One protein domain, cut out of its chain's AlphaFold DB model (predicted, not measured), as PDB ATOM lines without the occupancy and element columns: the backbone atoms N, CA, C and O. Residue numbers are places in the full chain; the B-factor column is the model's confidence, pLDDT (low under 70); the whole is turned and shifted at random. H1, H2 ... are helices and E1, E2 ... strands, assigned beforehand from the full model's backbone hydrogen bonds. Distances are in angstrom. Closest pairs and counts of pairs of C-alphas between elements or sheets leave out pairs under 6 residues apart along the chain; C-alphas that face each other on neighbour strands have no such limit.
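AT A GLANCE: This is residues 3 to 52 of the 176 residues of the protein "DUF1076 domain-containing protein" of Escherichia coli (UniProt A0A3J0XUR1). A hairpin of two short strands, E1 and E2, has one long helix, H1, folding back along E2, while a short helix, H2, packs on E2 with its first part. Residues 19 to 25, of which 23 to 25 belong to H1, stick out at one end. The printed part has 50 residues, with two named strands followed by two named helices, in the order E1, E2, H1, H2; the sheet is antiparallel and the class is mixed, helices and strands. The whole is only just loose, close to compact, with a radius of gyration of the C-alphas of 11.9 A, and its C-alphas span 35 by 17 by 16 A, only just a rod.

IN THESE COORDINATES: E1, residues 3 to 6, begins with C-alpha 3 at (184.237, 153.325, 200.150). E2, residues 11 to 15, is 13.4 A long from first to last C-alpha. H1, residues 23 to 40, measures 25.9 A and begins with C-alpha 23 at (184.894, 146.432, 220.473). H2, residues 46 to 52, ends with C-alpha 52 at (171.611, 139.383, 191.734).

HOW THE PARTS SIT: E1 and E2 form a hairpin, antiparallel at 149 degrees, with N 4 and O 13 within hydrogen-bond range at 3.0 A and N 13 and O 4 at 2.8 A. The closest C-alphas of E2 and H1 are those of Val 14 and Glu 37, 5.5 A apart. For E2 and H2 they are those of Thr 13 and Phe 46, 5.9 A apart. H1 and H2 are close but not clearly touching, their closest C-alphas, of Glu 37 and Phe 46, being 7.1 A apart; they run the same way at a steep tilt of 46 degrees. E1 is apart from H1 and from H2. Every O i to N i+4 pair is within hydrogen-bond range in H2, and 13 of 14 are in H1.

THE WHOLE: The two C-alphas farthest apart, of Asn 20 and Asp 52, are 35.1 A apart. The printed part has no cut, and none of its links is long. The model's mean pLDDT over the printed part is 86.5, with residues 18 to 26 under 70.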
ATOM      1  N   ILE A   3     185.317 153.528 201.114       94.56
ATOM      2  CA  ILE A   3     184.237 153.325 200.150       94.56
ATOM      3  C   ILE A   3     184.884 152.947 198.827       94.56
ATOM      4  O   ILE A   3     185.669 153.720 198.280       94.56
ATOM      5  N   ARG A   4     184.533 151.776 198.297       95.12
ATOM      6  CA  ARG A   4     185.068 151.283 197.021       95.12
ATOM      7  C   ARG A   4     183.938 150.974 196.059       95.12
ATOM      8  O   ARG A   4     183.031 150.217 196.400       95.12
ATOM      9  N   TYR A   5     184.016 151.544 194.863       95.88
ATOM     10  CA  TYR A   5     183.132 151.216 193.752       95.88
ATOM     11  C   TYR A   5     183.649 149.981 193.010       95.88
ATOM     12  O   TYR A   5     184.847 149.862 192.754       95.88
ATOM     13  N   ILE A   6     182.745 149.068 192.667       94.44
ATOM     14  CA  ILE A   6     183.031 147.846 191.921       94.44
ATOM     15  C   ILE A   6     182.219 147.890 190.630       94.44
ATOM     16  O   ILE A   6     181.009 147.663 190.621       94.44
ATOM     17  N   GLU A   7     182.920 148.174 189.536       92.06
ATOM     18  CA  GLU A   7     182.337 148.406 188.213       92.06
ATOM     19  C   GLU A   7     181.600 147.181 187.659       92.06
ATOM     20  O   GLU A   7     180.512 147.318 187.105       92.06
ATOM     21  N   SER A   8     182.133 145.973 187.872       87.12
ATOM     22  CA  SER A   8     181.571 144.732 187.317       87.12
ATOM     23  C   SER A   8     180.144 144.431 187.774       87.12
ATOM     24  O   SER A   8     179.399 143.787 187.044       87.12
ATOM     25  N   VAL A   9     179.762 144.901 188.964       91.38
ATOM     26  CA  VAL A   9     178.420 144.718 189.536       91.38
ATOM     27  C   VAL A   9     177.687 146.045 189.735       91.38
ATOM     28  O   VAL A   9     176.595 146.045 190.297       91.38
ATOM     29  N   ASN A  10     178.286 147.161 189.295       91.81
ATOM     30  CA  ASN A  10     177.805 148.525 189.513       91.81
ATOM     31  C   ASN A  10     177.337 148.755 190.965       91.81
ATOM     32  O   ASN A  10     176.184 149.103 191.221       91.81
ATOM     33  N   GLY A  11     178.222 148.483 191.929       94.12
ATOM     34  CA  GLY A  11     177.893 148.548 193.353       94.12
ATOM     35  C   GLY A  11     179.032 149.099 194.200       94.12
ATOM     36  O   GLY A  11     180.203 148.986 193.842       94.12
ATOM     37  N   PHE A  12     178.693 149.683 195.345       96.50
ATOM     38  CA  PHE A  12     179.656 150.205 196.310       96.50
ATOM     39  C   PHE A  12     179.793 149.272 197.513       96.50
ATOM     40  O   PHE A  12     178.800 148.752 198.014       96.50
ATOM     41  N   THR A  13     181.014 149.111 198.017       94.94
ATOM     42  CA  THR A  13     181.298 148.487 199.319       94.94
ATOM     43  C   THR A  13     181.695 149.562 200.316       94.94
ATOM     44  O   THR A  13     182.419 150.495 199.958       94.94
ATOM     45  N   VAL A  14     181.254 149.427 201.566       94.06
ATOM     46  CA  VAL A  14     181.622 150.356 202.643       94.06
ATOM     47  C   VAL A  14     182.222 149.583 203.805       94.06
ATOM     48  O   VAL A  14     181.536 148.817 204.476       94.06
ATOM     49  N   ASN A  15     183.502 149.825 204.080       89.62
ATOM     50  CA  ASN A  15     184.212 149.216 205.199       89.62
ATOM     51  C   ASN A  15     184.527 150.267 206.275       89.62
ATOM     52  O   ASN A  15     184.965 151.382 205.960       89.62
ATOM     53  N   PRO A  16     184.336 149.952 207.564       85.56
ATOM     54  CA  PRO A  16     184.823 150.811 208.629       85.56
ATOM     55  C   PRO A  16     186.357 150.801 208.643       85.56
ATOM     56  O   PRO A  16     186.989 149.754 208.543       85.56
ATOM     57  N   VAL A  17     186.955 151.987 208.763       81.19
ATOM     58  CA  VAL A  17     188.409 152.142 208.909       81.19
ATOM     59  C   VAL A  17     188.662 152.390 210.381       81.19
ATOM     60  O   VAL A  17     188.336 153.462 210.890       81.19
ATOM     61  N   CYS A  18     189.190 151.384 211.065       69.25
ATOM     62  CA  CYS A  18     189.380 151.424 212.505       69.25
ATOM     63  C   CYS A  18     190.855 151.598 212.845       69.25
ATOM     64  O   CYS A  18     191.676 150.767 212.474       69.25
ATOM     65  N   SER A  19     191.175 152.652 213.594       59.91
ATOM     66  CA  SER A  19     192.521 152.907 214.116       59.91
ATOM     67  C   SER A  19     192.718 152.462 215.573       59.91
ATOM     68  O   SER A  19     193.853 152.463 216.026       59.91
ATOM     69  N   ASN A  20     191.665 152.055 216.309       59.78
ATOM     70  CA  ASN A  20     191.765 151.662 217.729       59.78
ATOM     71  C   ASN A  20     190.874 150.464 218.129       59.78
ATOM     72  O   ASN A  20     189.718 150.366 217.725       59.78
ATOM     73  N   HIS A  21     191.407 149.591 218.997       58.06
ATOM     74  CA  HIS A  21     190.926 148.242 219.366       58.06
ATOM     75  C   HIS A  21     189.763 148.152 220.393       58.06
ATOM     76  O   HIS A  21     189.682 147.183 221.144       58.06
ATOM     77  N   PHE A  22     188.825 149.106 220.454       62.31
ATOM     78  CA  PHE A  22     187.664 148.988 221.363       62.31
ATOM     79  C   PHE A  22     186.427 148.403 220.659       62.31
ATOM     80  O   PHE A  22     185.849 149.025 219.768       62.31
ATOM     81  N   SER A  23     185.974 147.222 221.098       59.78
ATOM     82  CA  SER A  23     184.894 146.432 220.473       59.78
ATOM     83  C   SER A  23     183.524 147.130 220.417       59.78
ATOM     84  O   SER A  23     182.794 146.973 219.439       59.78
ATOM     85  N   ILE A  24     183.176 147.956 221.409       62.62
ATOM     86  CA  ILE A  24     181.893 148.690 221.448       62.62
ATOM     87  C   ILE A  24     181.809 149.730 220.317       62.62
ATOM     88  O   ILE A  24     180.768 149.885 219.673       62.62
ATOM     89  N   PHE A  25     182.921 150.404 220.011       64.12
ATOM     90  CA  PHE A  25     182.991 151.347 218.894       64.12
ATOM     91  C   PHE A  25     182.941 150.637 217.533       64.12
ATOM     92  O   PHE A  25     182.437 151.220 216.572       64.12
ATOM     93  N   MET A  26     183.375 149.372 217.457       68.31
ATOM     94  CA  MET A  26     183.298 148.561 216.236       68.31
ATOM     95  C   MET A  26     181.852 148.269 215.835       68.31
ATOM     96  O   MET A  26     181.494 148.446 214.674       68.31
ATOM     97  N   ALA A  27     180.987 147.890 216.782       76.50
ATOM     98  CA  ALA A  27     179.582 147.582 216.492       76.50
ATOM     99  C   ALA A  27     178.820 148.795 215.931       76.50
ATOM    100  O   ALA A  27     178.074 148.690 214.950       76.50
ATOM    101  N   ARG A  28     179.061 149.978 216.511       81.44
ATOM    102  CA  ARG A  28     178.489 151.235 216.016       81.44
ATOM    103  C   ARG A  28     179.020 151.583 214.625       81.44
ATOM    104  O   ARG A  28     178.229 151.937 213.756       81.44
ATOM    105  N   GLN A  29     180.327 151.447 214.392       83.56
ATOM    106  CA  GLN A  29     180.925 151.717 213.080       83.56
ATOM    107  C   GLN A  29     180.432 150.751 211.997       83.56
ATOM    108  O   GLN A  29     180.091 151.207 210.909       83.56
ATOM    109  N   ASN A  30     180.287 149.461 212.309       84.31
ATOM    110  CA  ASN A  30     179.693 148.467 211.409       84.31
ATOM    111  C   ASN A  30     178.254 148.833 211.025       84.31
ATOM    112  O   ASN A  30     177.864 148.719 209.866       84.31
ATOM    113  N   THR A  31     177.465 149.319 211.988       88.56
ATOM    114  CA  THR A  31     176.077 149.735 211.735       88.56
ATOM    115  C   THR A  31     176.019 150.940 210.796       88.56
ATOM    116  O   THR A  31     175.226 150.952 209.859       88.56
ATOM    117  N   ILE A  32     176.887 151.934 211.009       90.56
ATOM    118  CA  ILE A  32     176.977 153.119 210.145       90.56
ATOM    119  C   ILE A  32     177.457 152.725 208.744       90.56
ATOM    120  O   ILE A  32     176.866 153.171 207.766       90.56
ATOM    121  N   ALA A  33     178.476 151.865 208.639       91.38
ATOM    122  CA  ALA A  33     178.984 151.371 207.362       91.38
ATOM    123  C   ALA A  33     177.891 150.643 206.566       91.38
ATOM    124  O   ALA A  33     177.674 150.960 205.401       91.38
ATOM    125  N   ARG A  34     177.126 149.756 207.215       91.44
ATOM    126  CA  ARG A  34     176.003 149.041 206.590       91.44
ATOM    127  C   ARG A  34     174.890 149.982 206.128       91.44
ATOM    128  O   ARG A  34     174.380 149.827 205.024       91.44
ATOM    129  N   ASN A  35     174.504 150.949 206.962       94.25
ATOM    130  CA  ASN A  35     173.462 151.913 206.603       94.25
ATOM    131  C   ASN A  35     173.900 152.796 205.429       94.25
ATOM    132  O   ASN A  35     173.100 153.058 204.535       94.25
ATOM    133  N   LEU A  36     175.165 153.228 205.419       94.38
ATOM    134  CA  LEU A  36     175.729 153.999 204.317       94.38
ATOM    135  C   LEU A  36     175.791 153.166 203.035       94.38
ATOM    136  O   LEU A  36     175.363 153.659 201.999       94.38
ATOM    137  N   GLU A  37     176.243 151.909 203.116       95.19
ATOM    138  CA  GLU A  37     176.247 150.976 201.984       95.19
ATOM    139  C   GLU A  37     174.849 150.843 201.382       95.19
ATOM    140  O   GLU A  37     174.693 150.987 200.176       95.19
ATOM    141  N   GLN A  38     173.820 150.654 202.211       95.38
ATOM    142  CA  GLN A  38     172.444 150.569 201.729       95.38
ATOM    143  C   GLN A  38     171.973 151.871 201.079       95.38
ATOM    144  O   GLN A  38     171.338 151.815 200.034       95.38
ATOM    145  N   GLN A  39     172.291 153.039 201.639       95.75
ATOM    146  CA  GLN A  39     171.863 154.322 201.068       95.75
ATOM    147  C   GLN A  39     172.463 154.581 199.683       95.75
ATOM    148  O   GLN A  39     171.740 154.980 198.774       95.75
ATOM    149  N   ILE A  40     173.760 154.322 199.506       95.44
ATOM    150  CA  ILE A  40     174.447 154.562 198.226       95.44
ATOM    151  C   ILE A  40     174.118 153.498 197.169       95.44
ATOM    152  O   ILE A  40     174.227 153.759 195.977       95.44
ATOM    153  N   ASN A  41     173.669 152.319 197.600       95.75
ATOM    154  CA  ASN A  41     173.254 151.208 196.744       95.75
ATOM    155  C   ASN A  41     171.721 151.110 196.603       95.75
ATOM    156  O   ASN A  41     171.173 150.014 196.461       95.75
ATOM    157  N   ASN A  42     171.001 152.236 196.662       93.81
ATOM    158  CA  ASN A  42     169.546 152.297 196.451       93.81
ATOM    159  C   ASN A  42     168.736 151.339 197.355       93.81
ATOM    160  O   ASN A  42     167.812 150.659 196.912       93.81
ATOM    161  N   GLY A  43     169.100 151.261 198.633       94.50
ATOM    162  CA  GLY A  43     168.454 150.440 199.661       94.50
ATOM    163  C   GLY A  43     169.005 149.018 199.809       94.50
ATOM    164  O   GLY A  43     168.501 148.260 200.638       94.50
ATOM    165  N   ARG A  44     170.030 148.628 199.043       94.56
ATOM    166  CA  ARG A  44     170.534 147.246 198.977       94.56
ATOM    167  C   ARG A  44     171.928 147.104 199.577       94.56
ATOM    168  O   ARG A  44     172.738 148.015 199.481       94.56
ATOM    169  N   SER A  45     172.249 145.959 200.173       94.62
ATOM    170  CA  SER A  45     173.647 145.670 200.521       94.62
ATOM    171  C   SER A  45     174.447 145.278 199.280       94.62
ATOM    172  O   SER A  45     173.894 144.774 198.295       94.62
ATOM    173  N   PHE A  46     175.767 145.440 199.342       93.88
ATOM    174  CA  PHE A  46     176.652 144.999 198.267       93.88
ATOM    175  C   PHE A  46     176.509 143.493 198.004       93.88
ATOM    176  O   PHE A  46     176.464 143.056 196.856       93.88
ATOM    177  N   ALA A  47     176.351 142.697 199.067       93.12
ATOM    178  CA  ALA A  47     176.123 141.259 198.960       93.12
ATOM    179  C   ALA A  47     174.862 140.926 198.140       93.12
ATOM    180  O   ALA A  47     174.898 140.026 197.305       93.12
ATOM    181  N   GLN A  48     173.771 141.680 198.325       93.94
ATOM    182  CA  GLN A  48     172.543 141.504 197.544       93.94
ATOM    183  C   GLN A  48     172.742 141.877 196.070       93.94
ATOM    184  O   GLN A  48     172.274 141.152 195.199       93.94
ATOM    185  N   ILE A  49     173.433 142.985 195.781       93.56
ATOM    186  CA  ILE A  49     173.744 143.399 194.400       93.56
ATOM    187  C   ILE A  49     174.601 142.340 193.705       93.56
ATOM    188  O   ILE A  49     174.301 141.919 192.589       93.56
ATOM    189  N   SER A  50     175.642 141.863 194.385       93.00
ATOM    190  CA  SER A  50     176.537 140.844 193.847       93.00
ATOM    191  C   SER A  50     175.820 139.508 193.625       93.00
ATOM    192  O   SER A  50     176.109 138.822 192.646       93.00
ATOM    193  N   GLN A  51     174.879 139.134 194.497       93.12
ATOM    194  CA  GLN A  51     174.062 137.932 194.322       93.12
ATOM    195  C   GLN A  51     173.164 138.037 193.084       93.12
ATOM    196  O   GLN A  51     173.161 137.122 192.261       93.12
ATOM    197  N   ASP A  52     172.454 139.153 192.912       90.56
ATOM    198  CA  ASP A  52     171.611 139.383 191.734       90.56
ATOM    199  C   ASP A  52     172.417 139.359 190.442       90.56
ATOM    200  O   ASP A  52     171.999 138.732 189.470       90.56
TER     201      ASP A  52